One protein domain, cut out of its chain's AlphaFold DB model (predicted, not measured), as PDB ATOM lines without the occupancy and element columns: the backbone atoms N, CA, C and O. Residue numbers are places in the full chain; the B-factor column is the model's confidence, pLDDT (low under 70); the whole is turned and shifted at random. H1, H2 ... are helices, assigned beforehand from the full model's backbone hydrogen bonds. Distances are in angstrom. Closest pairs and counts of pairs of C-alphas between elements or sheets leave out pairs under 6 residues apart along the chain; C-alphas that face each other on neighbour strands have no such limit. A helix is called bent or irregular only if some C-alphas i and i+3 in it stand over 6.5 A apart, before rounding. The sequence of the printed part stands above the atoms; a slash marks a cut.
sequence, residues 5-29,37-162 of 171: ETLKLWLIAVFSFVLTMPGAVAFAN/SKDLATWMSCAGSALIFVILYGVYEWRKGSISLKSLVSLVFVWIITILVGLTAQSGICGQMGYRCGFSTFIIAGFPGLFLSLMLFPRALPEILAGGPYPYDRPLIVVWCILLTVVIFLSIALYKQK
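What this domain is: This is residues 5 to 29 and 37 to 162 of the 171 residues of the protein "Hypothetical membrane protein" of Thermococcus kodakarensis (strain ATCC BAA-918 / JCM 12380 / KOD1) (UniProt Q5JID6). Four helices stand side by side in a curved row, H4, H3, H1 and H6, with the shorter H1 between the long H3 and H6 and each running against its neighbour in the row; the bent helix H5 passes across one side of the row, its arm H5a crossing H3 at residues 42 to 50, with short H2 tucked inside its bend. The printed part has 151 residues with six named helices, H1 to H6 along the chain, and no named strand: all helix. H1, H3 and H4 form an up-and-down bundle, each running against the one before it in the chain. The whole is compact, with a radius of gyration of the C-alphas of 15.9 A and spans of 48 by 34 by 23 A.

How they stand to each other: Begin at H4, residues 69 to 97, the longest helix. It touches the hub H3, residues 37 to 63, at a shallow tilt of 21 degrees, opposite ways, as a helical hairpin; the closest C-alphas are those of Ala 41 and Gly 86, 4.2 A. Next look at H1, residues 5 to 18, which touches H3 at 17 degrees, a shallow tilt, opposite ways; Phe 17 and Ala 47 have the closest C-alphas, 5.1 A. H6, residues 135 to 162, touches H1 at a shallow tilt of 19 degrees, opposite ways, closest at the C-alphas of Leu 7 and Leu 158, 5.9 A. H4 and H6 are apart. H5, residues 103 to 129, was assigned as one helix by its hydrogen bonds but is bent: C-alphas 119 and 122 are 7.2 A apart, and its arms H5a, 103 to 119, and H5b, 122 to 129, are about perpendicular at 84 degrees. H5a has a kink of 37 degrees near residue 112. It touches H3, residues 42 to 50 alone, about perpendicular at 90 degrees; the closest C-alphas are those of Cys 46 and Leu 114, 4.4 A. H2, residues 21 to 28, touches H5a at the C-alphas of Gly 23 and Ser 117, 3.8 A, and H5b at those of Pro 22 and Ala 124, 5.4 A, the closest pairs. It also touches H3, residues 38 to 47 alone, closest at the C-alphas of Ala 24 and Trp 43, 5.1 A. Every O i to N i+4 pair is within hydrogen-bond range in H2; elsewhere the counts are H1 9 of 10, H3 22 of 23, H4 23 of 25, H5a 11 of 13, H5b 2 of 4 and H6 22 of 24.

Where its parts are: Find C-alpha 69 at (209.391, 184.009, 136.655); from there H4 runs 41.8 A. H3 is 38.1 A long, H5a 24.6 A and H1 19.7 A, the last from C-alpha 5 at (220.335, 179.865, 142.015). H6 runs 41.4 A to C-alpha 162 at (229.653, 178.389, 141.064). H6 and H5b are irregular: C-alphas 136 and 139 are 7.1 A apart, and 123 and 126 are 6.9 A apart.

The domain as a whole: The two C-alphas farthest apart are those of Gly 98 and Lys 162, 53.0 A. Residues 30 to 36 are not printed; look across that cut between H2 and H3, where C-alphas 29 and 37 are 11.5 A apart. The links printed whole are tight. Mean pLDDT of the printed part is 93.5, and no printed residue is under 70.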
ATOM      1  N   GLU A   5     221.570 179.958 141.214       92.19
ATOM      2  CA  GLU A   5     220.335 179.865 142.015       92.19
ATOM      3  C   GLU A   5     219.193 179.148 141.281       92.19
ATOM      4  O   GLU A   5     218.436 178.385 141.879       92.19
ATOM      5  N   THR A   6     219.100 179.303 139.957       94.00
ATOM      6  CA  THR A   6     218.105 178.561 139.169       94.00
ATOM      7  C   THR A   6     218.463 177.074 139.095       94.00
ATOM      8  O   THR A   6     217.585 176.228 139.234       94.00
ATOM      9  N   LEU A   7     219.745 176.734 138.915       95.19
ATOM     10  CA  LEU A   7     220.209 175.340 138.952       95.19
ATOM     11  C   LEU A   7     219.965 174.700 140.323       95.19
ATOM     12  O   LEU A   7     219.511 173.561 140.397       95.19
ATOM     13  N   LYS A   8     220.217 175.446 141.401       96.56
ATOM     14  CA  LYS A   8     219.963 175.016 142.777       96.56
ATOM     15  C   LYS A   8     218.477 174.750 143.017       96.56
ATOM     16  O   LYS A   8     218.150 173.712 143.578       96.56
ATOM     17  N   LEU A   9     217.586 175.633 142.559       97.25
ATOM     18  CA  LEU A   9     216.138 175.427 142.664       97.25
ATOM     19  C   LEU A   9     215.710 174.106 142.013       97.25
ATOM     20  O   LEU A   9     215.020 173.307 142.639       97.25
ATOM     21  N   TRP A  10     216.153 173.857 140.777       97.81
ATOM     22  CA  TRP A  10     215.830 172.621 140.063       97.81
ATOM     23  C   TRP A  10     216.447 171.386 140.709       97.81
ATOM     24  O   TRP A  10     215.797 170.350 140.773       97.81
ATOM     25  N   LEU A  11     217.665 171.495 141.239       97.94
ATOM     26  CA  LEU A  11     218.290 170.415 141.993       97.94
ATOM     27  C   LEU A  11     217.450 170.043 143.226       97.94
ATOM     28  O   LEU A  11     217.174 168.867 143.443       97.94
ATOM     29  N   ILE A  12     216.989 171.038 143.993       97.94
ATOM     30  CA  ILE A  12     216.117 170.818 145.157       97.94
ATOM     31  C   ILE A  12     214.765 170.227 144.720       97.94
ATOM     32  O   ILE A  12     214.276 169.302 145.364       97.94
ATOM     33  N   ALA A  13     214.193 170.697 143.605       98.25
ATOM     34  CA  ALA A  13     212.952 170.153 143.054       98.25
ATOM     35  C   ALA A  13     213.084 168.667 142.684       98.25
ATOM     36  O   ALA A  13     212.205 167.874 143.003       98.25
ATOM     37  N   VAL A  14     214.192 168.262 142.057       98.31
ATOM     38  CA  VAL A  14     214.444 166.847 141.737       98.31
ATOM     39  C   VAL A  14     214.679 166.033 143.014       98.31
ATOM     40  O   VAL A  14     214.165 164.917 143.134       98.31
ATOM     41  N   PHE A  15     215.371 166.592 144.013       98.25
ATOM     42  CA  PHE A  15     215.525 165.940 145.317       98.25
ATOM     43  C   PHE A  15     214.189 165.663 146.015       98.25
ATOM     44  O   PHE A  15     214.079 164.637 146.684       98.25
ATOM     45  N   SER A  16     213.162 166.498 145.815       98.06
ATOM     46  CA  SER A  16     211.810 166.238 146.330       98.06
ATOM     47  C   SER A  16     211.242 164.892 145.877       98.06
ATOM     48  O   SER A  16     210.467 164.293 146.614       98.06
ATOM     49  N   PHE A  17     211.647 164.388 144.710       98.31
ATOM     50  CA  PHE A  17     211.257 163.066 144.218       98.31
ATOM     51  C   PHE A  17     212.231 161.976 144.659       98.31
ATOM     52  O   PHE A  17     211.808 160.921 145.125       98.31
ATOM     53  N   VAL A  18     213.538 162.221 144.524       97.81
ATOM     54  CA  VAL A  18     214.573 161.214 144.810       97.81
ATOM     55  C   VAL A  18     214.562 160.801 146.279       97.81
ATOM     56  O   VAL A  18     214.638 159.612 146.579       97.81
ATOM     57  N   LEU A  19     214.459 161.766 147.194       97.62
ATOM     58  CA  LEU A  19     214.521 161.492 148.631       97.62
ATOM     59  C   LEU A  19     213.233 160.867 149.164       97.62
ATOM     60  O   LEU A  19     213.266 160.164 150.167       97.62
ATOM     61  N   THR A  20     212.105 161.106 148.498       97.62
ATOM     62  CA  THR A  20     210.809 160.609 148.958       97.62
ATOM     63  C   THR A  20     210.461 159.231 148.409       97.62
ATOM     64  O   THR A  20     209.634 158.553 149.009       97.62
ATOM     65  N   MET A  21     211.061 158.782 147.301       97.38
ATOM     66  CA  MET A  21     210.661 157.517 146.674       97.38
ATOM     67  C   MET A  21     210.873 156.302 147.591       97.38
ATOM     68  O   MET A  21     209.884 155.624 147.874       97.38
ATOM     69  N   PRO A  22     212.081 156.039 148.138       96.62
ATOM     70  CA  PRO A  22     212.313 154.801 148.882       96.62
ATOM     71  C   PRO A  22     211.424 154.663 150.115       96.62
ATOM     72  O   PRO A  22     210.785 153.635 150.326       96.62
ATOM     73  N   GLY A  23     211.334 155.726 150.915       96.12
ATOM     74  CA  GLY A  23     210.502 155.709 152.108       96.12
ATOM     75  C   GLY A  23     209.005 155.740 151.812       96.12
ATOM     76  O   GLY A  23     208.239 155.182 152.590       96.12
ATOM     77  N   ALA A  24     208.573 156.338 150.696       96.25
ATOM     78  CA  ALA A  24     207.166 156.320 150.298       96.25
ATOM     79  C   ALA A  24     206.717 154.909 149.913       96.25
ATOM     80  O   ALA A  24     205.642 154.500 150.336       96.25
ATOM     81  N   VAL A  25     207.544 154.157 149.178       94.88
ATOM     82  CA  VAL A  25     207.270 152.750 148.833       94.88
ATOM     83  C   VAL A  25     207.233 151.881 150.092       94.88
ATOM     84  O   VAL A  25     206.299 151.105 150.282       94.88
ATOM     85  N   ALA A  26     208.202 152.051 150.998       93.38
ATOM     86  CA  ALA A  26     208.221 151.310 152.261       93.38
ATOM     87  C   ALA A  26     207.000 151.624 153.143       93.38
ATOM     88  O   ALA A  26     206.407 150.724 153.727       93.38
ATOM     89  N   PHE A  27     206.598 152.895 153.222       91.50
ATOM     90  CA  PHE A  27     205.405 153.314 153.955       91.50
ATOM     91  C   PHE A  27     204.112 152.794 153.313       91.50
ATOM     92  O   PHE A  27     203.223 152.323 154.018       91.50
ATOM     93  N   ALA A  28     204.006 152.851 151.982       91.88
ATOM     94  CA  ALA A  28     202.830 152.391 151.250       91.88
ATOM     95  C   ALA A  28     202.554 150.897 151.462       91.88
ATOM     96  O   ALA A  28     201.387 150.495 151.480       91.88
ATOM     97  N   ASN A  29     203.611 150.112 151.680       90.88
ATOM     98  CA  ASN A  29     203.546 148.669 151.886       90.88
ATOM     99  C   ASN A  29     203.856 148.235 153.329       90.88
ATOM    100  O   ASN A  29     204.223 147.082 153.550       90.88
ATOM    101  N   SER A  37     199.954 151.156 141.863       92.75
ATOM    102  CA  SER A  37     199.152 152.381 141.945       92.75
ATOM    103  C   SER A  37     199.197 153.018 143.333       92.75
ATOM    104  O   SER A  37     199.199 154.247 143.415       92.75
ATOM    105  N   LYS A  38     199.251 152.224 144.417       93.00
ATOM    106  CA  LYS A  38     199.359 152.773 145.779       93.00
ATOM    107  C   LYS A  38     200.723 153.413 145.966       93.00
ATOM    108  O   LYS A  38     200.797 154.559 146.392       93.00
ATOM    109  N   ASP A  39     201.770 152.726 145.540       94.81
ATOM    110  CA  ASP A  39     203.146 153.186 145.701       94.81
ATOM    111  C   ASP A  39     203.412 154.460 144.897       94.81
ATOM    112  O   ASP A  39     203.983 155.423 145.415       94.81
ATOM    113  N   LEU A  40     202.901 154.522 143.662       96.44
ATOM    114  CA  LEU A  40     202.938 155.728 142.840       96.44
ATOM    115  C   LEU A  40     202.152 156.875 143.488       96.44
ATOM    116  O   LEU A  40     202.664 157.992 143.568       96.44
ATOM    117  N   ALA A  41     200.927 156.624 143.962       95.50
ATOM    118  CA  ALA A  41     200.108 157.643 144.616       95.50
ATOM    119  C   ALA A  41     200.792 158.199 145.874       95.50
ATOM    120  O   ALA A  41     200.889 159.418 146.036       95.50
ATOM    121  N   THR A  42     201.321 157.322 146.729       95.81
ATOM    122  CA  THR A  42     202.029 157.694 147.956       95.81
ATOM    123  C   THR A  42     203.302 158.472 147.645       95.81
ATOM    124  O   THR A  42     203.536 159.517 148.256       95.81
ATOM    125  N   TRP A  43     204.097 158.038 146.661       97.56
ATOM    126  CA  TRP A  43     205.293 158.770 146.248       97.56
ATOM    127  C   TRP A  43     204.957 160.164 145.710       97.56
ATOM    128  O   TRP A  43     205.545 161.146 146.164       97.56
ATOM    129  N   MET A  44     203.978 160.282 144.807       98.12
ATOM    130  CA  MET A  44     203.555 161.577 144.261       98.12
ATOM    131  C   MET A  44     202.960 162.496 145.332       98.12
ATOM    132  O   MET A  44     203.184 163.703 145.287       98.12
ATOM    133  N   SER A  45     202.248 161.948 146.320       97.44
ATOM    134  CA  SER A  45     201.736 162.713 147.462       97.44
ATOM    135  C   SER A  45     202.888 163.300 148.289       97.44
ATOM    136  O   SER A  45     202.940 164.512 148.501       97.44
ATOM    137  N   CYS A  46     203.880 162.479 148.648       98.00
ATOM    138  CA  CYS A  46     205.057 162.921 149.404       98.00
ATOM    139  C   CYS A  46     205.901 163.940 148.621       98.00
ATOM    140  O   CYS A  46     206.273 164.991 149.149       98.00
ATOM    141  N   ALA A  47     206.195 163.650 147.349       98.19
ATOM    142  CA  ALA A  47     206.964 164.531 146.475       98.19
ATOM    143  C   ALA A  47     206.224 165.848 146.204       98.19
ATOM    144  O   ALA A  47     206.835 166.915 146.227       98.19
ATOM    145  N   GLY A  48     204.903 165.795 146.015       97.69
ATOM    146  CA  GLY A  48     204.042 166.965 145.856       97.69
ATOM    147  C   GLY A  48     204.073 167.876 147.082       97.69
ATOM    148  O   GLY A  48     204.230 169.088 146.933       97.69
ATOM    149  N   SER A  49     204.007 167.313 148.291       97.62
ATOM    150  CA  SER A  49     204.164 168.080 149.534       97.62
ATOM    151  C   SER A  49     205.567 168.672 149.681       97.62
ATOM    152  O   SER A  49     205.701 169.830 150.072       97.62
ATOM    153  N   ALA A  50     206.619 167.939 149.300       98.00
ATOM    154  CA  ALA A  50     207.981 168.473 149.278       98.00
ATOM    155  C   ALA A  50     208.123 169.648 148.292       98.00
ATOM    156  O   ALA A  50     208.695 170.685 148.638       98.00
ATOM    157  N   LEU A  51     207.540 169.531 147.097       98.25
ATOM    158  CA  LEU A  51     207.543 170.575 146.072       98.25
ATOM    159  C   LEU A  51     206.846 171.864 146.519       98.25
ATOM    160  O   LEU A  51     207.251 172.931 146.068       98.25
ATOM    161  N   ILE A  52     205.865 171.813 147.429       97.75
ATOM    162  CA  ILE A  52     205.277 173.030 148.014       97.75
ATOM    163  C   ILE A  52     206.362 173.853 148.718       97.75
ATOM    164  O   ILE A  52     206.464 175.058 148.483       97.75
ATOM    165  N   PHE A  53     207.234 173.219 149.509       97.81
ATOM    166  CA  PHE A  53     208.360 173.914 150.141       97.81
ATOM    167  C   PHE A  53     209.350 174.462 149.107       97.81
ATOM    168  O   PHE A  53     209.856 175.574 149.270       97.81
ATOM    169  N   VAL A  54     209.584 173.734 148.011       98.00
ATOM    170  CA  VAL A  54     210.444 174.209 146.914       98.00
ATOM    171  C   VAL A  54     209.829 175.408 146.194       98.00
ATOM    172  O   VAL A  54     210.546 176.344 145.856       98.00
ATOM    173  N   ILE A  55     208.509 175.430 145.998       98.12
ATOM    174  CA  ILE A  55     207.791 176.576 145.424       98.12
ATOM    175  C   ILE A  55     207.899 177.782 146.352       98.12
ATOM    176  O   ILE A  55     208.222 178.868 145.878       98.12
ATOM    177  N   LEU A  56     207.695 177.608 147.662       97.81
ATOM    178  CA  LEU A  56     207.863 178.689 148.640       97.81
ATOM    179  C   LEU A  56     209.289 179.259 148.603       97.81
ATOM    180  O   LEU A  56     209.466 180.479 148.560       97.81
ATOM    181  N   TYR A  57     210.297 178.387 148.533       97.19
ATOM    182  CA  TYR A  57     211.688 178.793 148.342       97.19
ATOM    183  C   TYR A  57     211.904 179.526 147.006       97.19
ATOM    184  O   TYR A  57     212.553 180.570 146.962       97.19
ATOM    185  N   GLY A  58     211.303 179.040 145.919       96.94
ATOM    186  CA  GLY A  58     211.347 179.685 144.611       96.94
ATOM    187  C   GLY A  58     210.720 181.080 144.619       96.94
ATOM    188  O   GLY A  58     211.313 182.018 144.096       96.94
ATOM    189  N   VAL A  59     209.560 181.263 145.257       97.50
ATOM    190  CA  VAL A  59     208.919 182.581 145.413       97.50
ATOM    191  C   VAL A  59     209.839 183.542 146.165       97.50
ATOM    192  O   VAL A  59     209.975 184.700 145.766       97.50
ATOM    193  N   TYR A  60     210.491 183.067 147.227       96.62
ATOM    194  CA  TYR A  60     211.454 183.855 147.992       96.62
ATOM    195  C   TYR A  60     212.646 184.312 147.133       96.62
ATOM    196  O   TYR A  60     212.959 185.502 147.104       96.62
ATOM    197  N   GLU A  61     213.263 183.408 146.370       94.56
ATOM    198  CA  GLU A  61     214.382 183.745 145.477       94.56
ATOM    199  C   GLU A  61     213.959 184.591 144.266       94.56
ATOM    200  O   GLU A  61     214.732 185.411 143.768       94.56
ATOM    201  N   TRP A  62     212.721 184.443 143.791       95.31
ATOM    202  CA  TRP A  62     212.187 185.269 142.709       95.31
ATOM    203  C   TRP A  62     212.031 186.721 143.156       95.31
ATOM    204  O   TRP A  62     212.434 187.629 142.430       95.31
ATOM    205  N   ARG A  63     211.535 186.951 144.380       93.69
ATOM    206  CA  ARG A  63     211.428 188.301 144.962       93.69
ATOM    207  C   ARG A  63     212.783 188.988 145.131       93.69
ATOM    208  O   ARG A  63     212.842 190.211 145.072       93.69
ATOM    209  N   LYS A  64     213.866 188.222 145.294       91.88
ATOM    210  CA  LYS A  64     215.247 188.736 145.305       91.88
ATOM    211  C   LYS A  64     215.823 189.014 143.914       91.88
ATOM    212  O   LYS A  64     216.918 189.552 143.807       91.88
ATOM    213  N   GLY A  65     215.130 188.619 142.846       90.19
ATOM    214  CA  GLY A  65     215.639 188.697 141.476       90.19
ATOM    215  C   GLY A  65     216.678 187.621 141.130       90.19
ATOM    216  O   GLY A  65     217.300 187.696 140.066       90.19
ATOM    217  N   SER A  66     216.866 186.611 141.990       89.44
ATOM    218  CA  SER A  66     217.833 185.521 141.799       89.44
ATOM    219  C   SER A  66     217.387 184.529 140.720       89.44
ATOM    220  O   SER A  66     218.213 184.013 139.961       89.44
ATOM    221  N   ILE A  67     216.075 184.280 140.621       92.56
ATOM    222  CA  ILE A  67     215.479 183.352 139.651       92.56
ATOM    223  C   ILE A  67     214.450 184.044 138.751       92.56
ATOM    224  O   ILE A  67     213.862 185.065 139.100       92.56
ATOM    225  N   SER A  68     214.211 183.464 137.574       92.94
ATOM    226  CA  SER A  68     213.236 183.990 136.615       92.94
ATOM    227  C   SER A  68     211.801 183.552 136.934       92.94
ATOM    228  O   SER A  68     211.581 182.433 137.401       92.94
ATOM    229  N   LEU A  69     210.812 184.378 136.570       93.75
ATOM    230  CA  LEU A  69     209.391 184.009 136.655       93.75
ATOM    231  C   LEU A  69     209.081 182.731 135.854       93.75
ATOM    232  O   LEU A  69     208.298 181.898 136.298       93.75
ATOM    233  N   LYS A  70     209.747 182.530 134.706       95.19
ATOM    234  CA  LYS A  70     209.598 181.318 133.882       95.19
ATOM    235  C   LYS A  70     209.960 180.050 134.661       95.19
ATOM    236  O   LYS A  70     209.272 179.040 134.541       95.19
ATOM    237  N   SER A  71     211.018 180.107 135.471       94.62
ATOM    238  CA  SER A  71     211.437 178.990 136.325       94.62
ATOM    239  C   SER A  71     210.396 178.690 137.400       94.62
ATOM    240  O   SER A  71     210.079 177.526 137.621       94.62
ATOM    241  N   LEU A  72     209.815 179.728 138.009       95.94
ATOM    242  CA  LEU A  72     208.760 179.570 139.009       95.94
ATOM    243  C   LEU A  72     207.483 178.960 138.408       95.94
ATOM    244  O   LEU A  72     206.944 178.008 138.960       95.94
ATOM    245  N   VAL A  73     207.037 179.451 137.247       97.00
ATOM    246  CA  VAL A  73     205.872 178.900 136.529       97.00
ATOM    247  C   VAL A  73     206.106 177.438 136.146       97.00
ATOM    248  O   VAL A  73     205.226 176.603 136.341       97.00
ATOM    249  N   SER A  74     207.306 177.106 135.663       97.31
ATOM    250  CA  SER A  74     207.669 175.723 135.329       97.31
ATOM    251  C   SER A  74     207.642 174.815 136.562       97.31
ATOM    252  O   SER A  74     207.175 173.684 136.478       97.31
ATOM    253  N   LEU A  75     208.093 175.307 137.719       97.56
ATOM    254  CA  LEU A  75     208.051 174.561 138.977       97.56
ATOM    255  C   LEU A  75     206.609 174.306 139.449       97.56
ATOM    256  O   LEU A  75     206.285 173.192 139.851       97.56
ATOM    257  N   VAL A  76     205.730 175.307 139.347       97.94
ATOM    258  CA  VAL A  76     204.294 175.148 139.643       97.94
ATOM    259  C   VAL A  76     203.651 174.137 138.693       97.94
ATOM    260  O   VAL A  76     202.854 173.309 139.123       97.94
ATOM    261  N   PHE A  77     204.027 174.151 137.414       98.19
ATOM    262  CA  PHE A  77     203.539 173.177 136.441       98.19
ATOM    263  C   PHE A  77     203.982 171.743 136.775       98.19
ATOM    264  O   PHE A  77     203.162 170.827 136.745       98.19
ATOM    265  N   VAL A  78     205.244 171.550 137.175       98.19
ATOM    266  CA  VAL A  78     205.742 170.252 137.668       98.19
ATOM    267  C   VAL A  78     204.959 169.792 138.896       98.19
ATOM    268  O   VAL A  78     204.576 168.624 138.973       98.19
ATOM    269  N   TRP A  79     204.665 170.698 139.830       98.25
ATOM    270  CA  TRP A  79     203.826 170.383 140.984       98.25
ATOM    271  C   TRP A  79     202.414 169.953 140.571       98.25
ATOM    272  O   TRP A  79     201.957 168.904 141.016       98.25
ATOM    273  N   ILE A  80     201.756 170.674 139.656       97.75
ATOM    274  CA  ILE A  80     200.431 170.292 139.140       97.75
ATOM    275  C   ILE A  80     200.468 168.889 138.525       97.75
ATOM    276  O   ILE A  80     199.633 168.058 138.874       97.75
ATOM    277  N   ILE A  81     201.444 168.596 137.655       98.06
ATOM    278  CA  ILE A  81     201.587 167.263 137.046       98.06
ATOM    279  C   ILE A  81     201.764 166.190 138.122       98.06
ATOM    280  O   ILE A  81     201.113 165.153 138.058       98.06
ATOM    281  N   THR A  82     202.602 166.453 139.125       97.81
ATOM    282  CA  THR A  82     202.852 165.525 140.238       97.81
ATOM    283  C   THR A  82     201.553 165.174 140.958       97.81
ATOM    284  O   THR A  82     201.239 163.999 141.148       97.81
ATOM    285  N   ILE A  83     200.754 166.189 141.300       96.56
ATOM    286  CA  ILE A  83     199.470 165.993 141.974       96.56
ATOM    287  C   ILE A  83     198.467 165.268 141.070       96.56
ATOM    288  O   ILE A  83     197.779 164.366 141.541       96.56
ATOM    289  N   LEU A  84     198.400 165.605 139.779       95.75
ATOM    290  CA  LEU A  84     197.502 164.937 138.833       95.75
ATOM    291  C   LEU A  84     197.832 163.449 138.688       95.75
ATOM    292  O   LEU A  84     196.939 162.621 138.838       95.75
ATOM    293  N   VAL A  85     199.103 163.102 138.472       96.00
ATOM    294  CA  VAL A  85     199.550 161.703 138.368       96.00
ATOM    295  C   VAL A  85     199.207 160.932 139.644       96.00
ATOM    296  O   VAL A  85     198.631 159.844 139.575       96.00
ATOM    297  N   GLY A  86     199.499 161.514 140.811       95.12
ATOM    298  CA  GLY A  86     199.194 160.901 142.101       95.12
ATOM    299  C   GLY A  86     197.698 160.696 142.337       95.12
ATOM    300  O   GLY A  86     197.279 159.620 142.761       95.12
ATOM    301  N   LEU A  87     196.873 161.691 142.005       92.50
ATOM    302  CA  LEU A  87     195.420 161.601 142.151       92.50
ATOM    303  C   LEU A  87     194.790 160.612 141.182       92.50
ATOM    304  O   LEU A  87     193.842 159.928 141.564       92.50
ATOM    305  N   THR A  88     195.294 160.508 139.953       92.19
ATOM    306  CA  THR A  88     194.833 159.492 139.001       92.19
ATOM    307  C   THR A  88     195.133 158.091 139.532       92.19
ATOM    308  O   THR A  88     194.237 157.246 139.543       92.19
ATOM    309  N   ALA A  89     196.344 157.862 140.051       91.38
ATOM    310  CA  ALA A  89     196.717 156.591 140.665       91.38
ATOM    311  C   ALA A  89     195.849 156.275 141.899       91.38
ATOM    312  O   ALA A  89     195.314 155.172 142.015       91.38
ATOM    313  N   GLN A  90     195.621 157.264 142.768       89.81
ATOM    314  CA  GLN A  90     194.785 157.100 143.956       89.81
ATOM    315  C   GLN A  90     193.311 156.858 143.613       89.81
ATOM    316  O   GLN A  90     192.671 156.005 144.222       89.81
ATOM    317  N   SER A  91     192.761 157.557 142.621       85.56
ATOM    318  CA  SER A  91     191.358 157.399 142.215       85.56
ATOM    319  C   SER A  91     191.055 155.980 141.740       85.56
ATOM    320  O   SER A  91     189.978 155.462 142.036       85.56
ATOM    321  N   GLY A  92     192.014 155.323 141.074       79.75
ATOM    322  CA  GLY A  92     191.892 153.913 140.699       79.75
ATOM    323  C   GLY A  92     191.716 152.986 141.906       79.75
ATOM    324  O   GLY A  92     190.906 152.066 141.855       79.75
ATOM    325  N   ILE A  93     192.408 153.268 143.014       80.50
ATOM    326  CA  ILE A  93     192.328 152.489 144.260       80.50
ATOM    327  C   ILE A  93     191.002 152.757 144.976       80.50
ATOM    328  O   ILE A  93     190.289 151.834 145.360       80.50
ATOM    329  N   CYS A  94     190.642 154.030 145.137       79.56
ATOM    330  CA  CYS A  94     189.453 154.411 145.897       79.56
ATOM    331  C   CYS A  94     188.163 153.967 145.189       79.56
ATOM    332  O   CYS A  94     187.215 153.539 145.845       79.56
ATOM    333  N   GLY A  95     188.162 153.967 143.848       72.69
ATOM    334  CA  GLY A  95     187.084 153.392 143.046       72.69
ATOM    335  C   GLY A  95     186.881 151.892 143.290       72.69
ATOM    336  O   GLY A  95     185.740 151.448 143.361       72.69
ATOM    337  N   GLN A  96     187.958 151.125 143.493       72.75
ATOM    338  CA  GLN A  96     187.869 149.698 143.837       72.75
ATOM    339  C   GLN A  96     187.348 149.468 145.260       72.75
ATOM    340  O   GLN A  96     186.648 148.491 145.507       72.75
ATOM    341  N   MET A  97     187.663 150.372 146.190       72.44
ATOM    342  CA  MET A  97     187.250 150.264 147.593       72.44
ATOM    343  C   MET A  97     185.924 150.978 147.920       72.44
ATOM    344  O   MET A  97     185.496 150.985 149.073       72.44
ATOM    345  N   GLY A  98     185.259 151.584 146.931       73.25
ATOM    346  CA  GLY A  98     183.931 152.184 147.089       73.25
ATOM    347  C   GLY A  98     183.889 153.531 147.821       73.25
ATOM    348  O   GLY A  98     182.811 153.959 148.230       73.25
ATOM    349  N   TYR A  99     185.018 154.232 147.974       75.62
ATOM    350  CA  TYR A  99     185.062 155.570 148.575       75.62
ATOM    351  C   TYR A  99     185.656 156.617 147.630       75.62
ATOM    352  O   TYR A  99     186.399 156.320 146.697       75.62
ATOM    353  N   ARG A 100     185.314 157.890 147.860       71.44
ATOM    354  CA  ARG A 100     185.849 159.014 147.082       71.44
ATOM    355  C   ARG A 100     187.117 159.545 147.730       71.44
ATOM    356  O   ARG A 100     187.111 159.906 148.903       71.44
ATOM    357  N   CYS A 101     188.178 159.652 146.942       71.75
ATOM    358  CA  CYS A 101     189.402 160.314 147.361       71.75
ATOM    359  C   CYS A 101     189.380 161.783 146.952       71.75
ATOM    360  O   CYS A 101     189.168 162.115 145.787       71.75
ATOM    361  N   GLY A 102     189.542 162.662 147.939       80.38
ATOM    362  CA  GLY A 102     189.540 164.102 147.740       80.38
ATOM    363  C   GLY A 102     190.937 164.642 147.443       80.38
ATOM    364  O   GLY A 102     191.933 164.185 147.997       80.38
ATOM    365  N   PHE A 103     191.001 165.688 146.625       86.62
ATOM    366  CA  PHE A 103     192.222 166.468 146.408       86.62
ATOM    367  C   PHE A 103     192.835 166.957 147.731       86.62
ATOM    368  O   PHE A 103     194.033 166.815 147.970       86.62
ATOM    369  N   SER A 104     192.002 167.486 148.632       86.19
ATOM    370  CA  SER A 104     192.460 168.024 149.914       86.19
ATOM    371  C   SER A 104     193.062 166.946 150.811       86.19
ATOM    372  O   SER A 104     194.093 167.183 151.433       86.19
ATOM    373  N   THR A 105     192.466 165.750 150.852       85.31
ATOM    374  CA  THR A 105     193.003 164.649 151.662       85.31
ATOM    375  C   THR A 105     194.328 164.147 151.098       85.31
ATOM    376  O   THR A 105     195.237 163.896 151.879       85.31
ATOM    377  N   PHE A 106     194.480 164.096 149.769       89.50
ATOM    378  CA  PHE A 106     195.742 163.747 149.106       89.50
ATOM    379  C   PHE A 106     196.895 164.676 149.505       89.50
ATOM    380  O   PHE A 106     197.986 164.208 149.825       89.50
ATOM    381  N   ILE A 107     196.656 165.990 149.509       90.31
ATOM    382  CA  ILE A 107     197.685 166.981 149.851       90.31
ATOM    383  C   ILE A 107     197.968 166.998 151.352       90.31
ATOM    384  O   ILE A 107     199.129 167.010 151.758       90.31
ATOM    385  N   ILE A 108     196.922 166.996 152.184       91.44
ATOM    386  CA  ILE A 108     197.077 167.059 153.643       91.44
ATOM    387  C   ILE A 108     197.800 165.810 154.148       91.44
ATOM    388  O   ILE A 108     198.740 165.944 154.927       91.44
ATOM    389  N   ALA A 109     197.424 164.618 153.671       90.31
ATOM    390  CA  ALA A 109     198.097 163.368 154.028       90.31
ATOM    391  C   ALA A 109     199.536 163.289 153.487       90.31
ATOM    392  O   ALA A 109     200.383 162.633 154.094       90.31
ATOM    393  N   GLY A 110     199.836 164.003 152.398       94.00
ATOM    394  CA  GLY A 110     201.178 164.071 151.828       94.00
ATOM    395  C   GLY A 110     202.208 164.726 152.745       94.00
ATOM    396  O   GLY A 110     203.378 164.361 152.686       94.00
ATOM    397  N   PHE A 111     201.807 165.636 153.643       96.00
ATOM    398  CA  PHE A 111     202.744 166.245 154.594       96.00
ATOM    399  C   PHE A 111     203.237 165.242 155.649       96.00
ATOM    400  O   PHE A 111     204.447 165.040 155.721       96.00
ATOM    401  N   PRO A 112     202.375 164.553 156.428       96.25
ATOM    402  CA  PRO A 112     202.811 163.438 157.269       96.25
ATOM    403  C   PRO A 112     203.542 162.348 156.476       96.25
ATOM    404  O   PRO A 112     204.574 161.857 156.929       96.25
ATOM    405  N   GLY A 113     203.050 162.017 155.274       95.44
ATOM    406  CA  GLY A 113     203.680 161.044 154.381       95.44
ATOM    407  C   GLY A 113     205.113 161.423 154.004       95.44
ATOM    408  O   GLY A 113     205.999 160.576 154.047       95.44
ATOM    409  N   LEU A 114     205.374 162.703 153.719       97.38
ATOM    410  CA  LEU A 114     206.711 163.226 153.451       97.38
ATOM    411  C   LEU A 114     207.652 162.976 154.633       97.38
ATOM    412  O   LEU A 114     208.748 162.459 154.431       97.38
ATOM    413  N   PHE A 115     207.236 163.306 155.858       96.81
ATOM    414  CA  PHE A 115     208.070 163.077 157.040       96.81
ATOM    415  C   PHE A 115     208.356 161.589 157.249       96.81
ATOM    416  O   PHE A 115     209.513 161.213 157.427       96.81
ATOM    417  N   LEU A 116     207.329 160.738 157.161       96.06
ATOM    418  CA  LEU A 116     207.484 159.286 157.284       96.06
ATOM    419  C   LEU A 116     208.408 158.720 156.205       96.06
ATOM    420  O   LEU A 116     209.296 157.927 156.506       96.06
ATOM    421  N   SER A 117     208.250 159.173 154.963       97.00
ATOM    422  CA  SER A 117     209.107 158.770 153.857       97.00
ATOM    423  C   SER A 117     210.571 159.151 154.110       97.00
ATOM    424  O   SER A 117     211.460 158.306 154.011       97.00
ATOM    425  N   LEU A 118     210.847 160.385 154.536       97.25
ATOM    426  CA  LEU A 118     212.216 160.808 154.842       97.25
ATOM    427  C   LEU A 118     212.815 160.042 156.031       97.25
ATOM    428  O   LEU A 118     214.004 159.730 156.017       97.25
ATOM    429  N   MET A 119     212.008 159.697 157.039       97.00
ATOM    430  CA  MET A 119     212.447 158.869 158.169       97.00
ATOM    431  C   MET A 119     212.757 157.426 157.753       97.00
ATOM    432  O   MET A 119     213.720 156.840 158.244       97.00
ATOM    433  N   LEU A 120     211.959 156.850 156.851       95.25
ATOM    434  CA  LEU A 120     212.128 155.476 156.370       95.25
ATOM    435  C   LEU A 120     213.180 155.352 155.264       95.25
ATOM    436  O   LEU A 120     213.694 154.254 155.051       95.25
ATOM    437  N   PHE A 121     213.542 156.453 154.601       96.00
ATOM    438  CA  PHE A 121     214.498 156.478 153.493       96.00
ATOM    439  C   PHE A 121     215.786 155.681 153.767       96.00
ATOM    440  O   PHE A 121     216.095 154.806 152.956       96.00
ATOM    441  N   PRO A 122     216.523 155.879 154.884       94.44
ATOM    442  CA  PRO A 122     217.792 155.179 155.101       94.44
ATOM    443  C   PRO A 122     217.623 153.662 155.210       94.44
ATOM    444  O   PRO A 122     218.493 152.909 154.783       94.44
ATOM    445  N   ARG A 123     216.494 153.219 155.774       93.88
ATOM    446  CA  ARG A 123     216.175 151.801 155.954       93.88
ATOM    447  C   ARG A 123     215.676 151.159 154.661       93.88
ATOM    448  O   ARG A 123     216.010 150.010 154.407       93.88
ATOM    449  N   ALA A 124     214.892 151.886 153.870       93.50
ATOM    450  CA  ALA A 124     214.308 151.397 152.623       93.50
ATOM    451  C   ALA A 124     215.303 151.409 151.450       93.50
ATOM    452  O   ALA A 124     215.153 150.662 150.487       93.50
ATOM    453  N   LEU A 125     216.335 152.256 151.516       94.38
ATOM    454  CA  LEU A 125     217.286 152.444 150.423       94.38
ATOM    455  C   LEU A 125     217.986 151.145 149.969       94.38
ATOM    456  O   LEU A 125     218.011 150.915 148.760       94.38
ATOM    457  N   PRO A 126     218.523 150.276 150.853       94.19
ATOM    458  CA  PRO A 126     219.167 149.033 150.422       94.19
ATOM    459  C   PRO A 126     218.225 148.105 149.649       94.19
ATOM    460  O   PRO A 126     218.631 147.495 148.665       94.19
ATOM    461  N   GLU A 127     216.961 148.030 150.066       90.81
ATOM    462  CA  GLU A 127     215.943 147.189 149.433       90.81
ATOM    463  C   GLU A 127     215.557 147.713 148.044       90.81
ATOM    464  O   GLU A 127     215.491 146.953 147.078       90.81
ATOM    465  N   ILE A 128     215.410 149.032 147.899       92.25
ATOM    466  CA  ILE A 128     215.191 149.673 146.595       92.25
ATOM    467  C   ILE A 128     216.386 149.457 145.659       92.25
ATOM    468  O   ILE A 128     216.197 149.145 144.482       92.25
ATOM    469  N   LEU A 129     217.617 149.555 146.171       90.81
ATOM    470  CA  LEU A 129     218.830 149.277 145.396       90.81
ATOM    471  C   LEU A 129     218.944 147.803 144.976       90.81
ATOM    472  O   LEU A 129     219.524 147.518 143.930       90.81
ATOM    473  N   ALA A 130     218.363 146.881 145.745       91.12
ATOM    474  CA  ALA A 130     218.291 145.459 145.412       91.12
ATOM    475  C   ALA A 130     217.200 145.117 144.374       91.12
ATOM    476  O   ALA A 130     217.064 143.954 143.994       91.12
ATOM    477  N   GLY A 131     216.447 146.109 143.881       83.25
ATOM    478  CA  GLY A 131     215.396 145.919 142.876       83.25
ATOM    479  C   GLY A 131     213.968 146.069 143.404       83.25
ATOM    480  O   GLY A 131     213.033 145.830 142.637       83.25
ATOM    481  N   GLY A 132     213.811 146.520 144.652       85.88
ATOM    482  CA  GLY A 132     212.527 146.803 145.287       85.88
ATOM    483  C   GLY A 132     211.959 145.627 146.075       85.88
ATOM    484  O   GLY A 132     212.336 144.480 145.822       85.88
ATOM    485  N   PRO A 133     211.034 145.903 147.011       83.56
ATOM    486  CA  PRO A 133     210.364 144.859 147.778       83.56
ATOM    487  C   PRO A 133     209.495 143.960 146.887       83.56
ATOM    488  O   PRO A 133     209.352 142.769 147.174       83.56
ATOM    489  N   TYR A 134     208.946 144.490 145.783       89.25
ATOM    490  CA  TYR A 134     208.037 143.751 144.910       89.25
ATOM    491  C   TYR A 134     208.347 143.905 143.408       89.25
ATOM    492  O   TYR A 134     208.844 144.935 142.950       89.25
ATOM    493  N   PRO A 135     207.994 142.908 142.564       89.69
ATOM    494  CA  PRO A 135     208.248 142.970 141.119       89.69
ATOM    495  C   PRO A 135     207.584 144.151 140.399       89.69
ATOM    496  O   PRO A 135     208.094 144.599 139.370       89.69
ATOM    497  N   TYR A 136     206.453 144.645 140.910       89.88
ATOM    498  CA  TYR A 136     205.728 145.769 140.317       89.88
ATOM    499  C   TYR A 136     206.377 147.132 140.605       89.88
ATOM    500  O   TYR A 136     205.992 148.112 139.973       89.88
ATOM    501  N   ASP A 137     207.386 147.205 141.481       90.19
ATOM    502  CA  ASP A 137     208.095 148.450 141.817       90.19
ATOM    503  C   ASP A 137     209.129 148.844 140.765       90.19
ATOM    504  O   ASP A 137     209.565 149.995 140.697       90.19
ATOM    505  N   ARG A 138     209.512 147.900 139.899       92.12
ATOM    506  CA  ARG A 138     210.561 148.082 138.886       92.12
ATOM    507  C   ARG A 138     210.397 149.357 138.049       92.12
ATOM    508  O   ARG A 138     211.399 150.051 137.879       92.12
ATOM    509  N   PRO A 139     209.199 149.734 137.551       94.75
ATOM    510  CA  PRO A 139     209.047 150.982 136.809       94.75
ATOM    511  C   PRO A 139     209.350 152.218 137.668       94.75
ATOM    512  O   PRO A 139     209.987 153.149 137.180       94.75
ATOM    513  N   LEU A 140     208.960 152.220 138.951       95.50
ATOM    514  CA  LEU A 140     209.265 153.320 139.875       95.50
ATOM    515  C   LEU A 140     210.772 153.430 140.110       95.50
ATOM    516  O   LEU A 140     211.315 154.532 140.094       95.50
ATOM    517  N   ILE A 141     211.456 152.295 140.270       95.56
ATOM    518  CA  ILE A 141     212.909 152.245 140.480       95.56
ATOM    519  C   ILE A 141     213.657 152.749 139.248       95.56
ATOM    520  O   ILE A 141     214.599 153.526 139.381       95.56
ATOM    521  N   VAL A 142     213.216 152.378 138.042       95.94
ATOM    522  CA  VAL A 142     213.797 152.896 136.794       95.94
ATOM    523  C   VAL A 142     213.683 154.420 136.737       95.94
ATOM    524  O   VAL A 142     214.680 155.099 136.489       95.94
ATOM    525  N   VAL A 143     212.498 154.975 137.020       96.88
ATOM    526  CA  VAL A 143     212.302 156.434 137.064       96.88
ATOM    527  C   VAL A 143     213.177 157.067 138.146       96.88
ATOM    528  O   VAL A 143     213.818 158.087 137.900       96.88
ATOM    529  N   TRP A 144     213.271 156.453 139.323       97.19
ATOM    530  CA  TRP A 144     214.115 156.931 140.415       97.19
ATOM    531  C   TRP A 144     215.608 156.958 140.044       97.19
ATOM    532  O   TRP A 144     216.277 157.966 140.281       97.19
ATOM    533  N   CYS A 145     216.123 155.930 139.364       96.75
ATOM    534  CA  CYS A 145     217.493 155.892 138.836       96.75
ATOM    535  C   CYS A 145     217.751 156.979 137.776       96.75
ATOM    536  O   CYS A 145     218.821 157.599 137.754       96.75
ATOM    537  N   ILE A 146     216.769 157.258 136.914       97.88
ATOM    538  CA  ILE A 146     216.846 158.371 135.956       97.88
ATOM    539  C   ILE A 146     216.932 159.703 136.714       97.88
ATOM    540  O   ILE A 146     217.787 160.534 136.405       97.88
ATOM    541  N   LEU A 147     216.109 159.902 137.745       97.88
ATOM    542  CA  LEU A 147     216.140 161.119 138.559       97.88
ATOM    543  C   LEU A 147     217.458 161.273 139.332       97.88
ATOM    544  O   LEU A 147     217.986 162.382 139.397       97.88
ATOM    545  N   LEU A 148     218.048 160.187 139.842       97.31
ATOM    546  CA  LEU A 148     219.399 160.204 140.420       97.31
ATOM    547  C   LEU A 148     220.447 160.669 139.405       97.31
ATOM    548  O   LEU A 148     221.293 161.507 139.714       97.31
ATOM    549  N   THR A 149     220.358 160.175 138.172       97.75
ATOM    550  CA  THR A 149     221.233 160.609 137.079       97.75
ATOM    551  C   THR A 149     221.074 162.113 136.822       97.75
ATOM    552  O   THR A 149     222.066 162.836 136.712       97.75
ATOM    553  N   VAL A 150     219.837 162.623 136.819       97.81
ATOM    554  CA  VAL A 150     219.550 164.064 136.704       97.81
ATOM    555  C   VAL A 150     220.143 164.854 137.878       97.81
ATOM    556  O   VAL A 150     220.742 165.905 137.649       97.81
ATOM    557  N   VAL A 151     220.050 164.354 139.117       97.88
ATOM    558  CA  VAL A 151     220.686 164.972 140.298       97.88
ATOM    559  C   VAL A 151     222.196 165.088 140.112       97.88
ATOM    560  O   VAL A 151     222.757 166.152 140.382       97.88
ATOM    561  N   ILE A 152     222.857 164.035 139.622       97.81
ATOM    562  CA  ILE A 152     224.303 164.044 139.363       97.81
ATOM    563  C   ILE A 152     224.642 165.122 138.325       97.81
ATOM    564  O   ILE A 152     225.502 165.971 138.574       97.81
ATOM    565  N   PHE A 153     223.926 165.159 137.196       97.56
ATOM    566  CA  PHE A 153     224.146 166.166 136.154       97.56
ATOM    567  C   PHE A 153     223.921 167.599 136.652       97.56
ATOM    568  O   PHE A 153     224.759 168.471 136.407       97.56
ATOM    569  N   LEU A 154     222.831 167.850 137.383       97.06
ATOM    570  CA  LEU A 154     222.532 169.165 137.954       97.06
ATOM    571  C   LEU A 154     223.566 169.579 139.005       97.06
ATOM    572  O   LEU A 154     223.965 170.742 139.033       97.06
ATOM    573  N   SER A 155     224.051 168.643 139.821       96.56
ATOM    574  CA  SER A 155     225.089 168.902 140.826       96.56
ATOM    575  C   SER A 155     226.415 169.294 140.172       96.56
ATOM    576  O   SER A 155     227.031 170.286 140.568       96.56
ATOM    577  N   ILE A 156     226.827 168.579 139.118       96.69
ATOM    578  CA  ILE A 156     228.028 168.911 138.337       96.69
ATOM    579  C   ILE A 156     227.872 170.281 137.663       96.69
ATOM    580  O   ILE A 156     228.796 171.097 137.696       96.69
ATOM    581  N   ALA A 157     226.710 170.553 137.061       95.69
ATOM    582  CA  ALA A 157     226.429 171.837 136.424       95.69
ATOM    583  C   ALA A 157     226.468 172.992 137.437       95.69
ATOM    584  O   ALA A 157     227.108 174.012 137.179       95.69
ATOM    585  N   LEU A 158     225.853 172.809 138.609       95.12
ATOM    586  CA  LEU A 158     225.856 173.783 139.697       95.12
ATOM    587  C   LEU A 158     227.275 174.046 140.214       95.12
ATOM    588  O   LEU A 158     227.649 175.203 140.396       95.12
ATOM    589  N   TYR A 159     228.077 172.995 140.406       95.00
ATOM    590  CA  TYR A 159     229.473 173.125 140.822       95.00
ATOM    591  C   TYR A 159     230.285 173.936 139.805       95.00
ATOM    592  O   TYR A 159     230.917 174.927 140.168       95.00
ATOM    593  N   LYS A 160     230.207 173.581 138.516       93.62
ATOM    594  CA  LYS A 160     230.903 174.309 137.441       93.62
ATOM    595  C   LYS A 160     230.475 175.774 137.364       93.62
ATOM    596  O   LYS A 160     231.326 176.640 137.174       93.62
ATOM    597  N   GLN A 161     229.181 176.049 137.514       92.56
ATOM    598  CA  GLN A 161     228.645 177.407 137.467       92.56
ATOM    599  C   GLN A 161     229.144 178.247 138.651       92.56
ATOM    600  O   GLN A 161     229.649 179.346 138.437       92.56
ATOM    601  N   LYS A 162     229.117 177.704 139.876       90.62
ATOM    602  CA  LYS A 162     229.653 178.389 141.064       90.62
ATOM    603  C   LYS A 162     231.148 178.681 140.952       90.62
ATOM    604  O   LYS A 162     231.593 179.753 141.346       90.62
TER     605      LYS A 162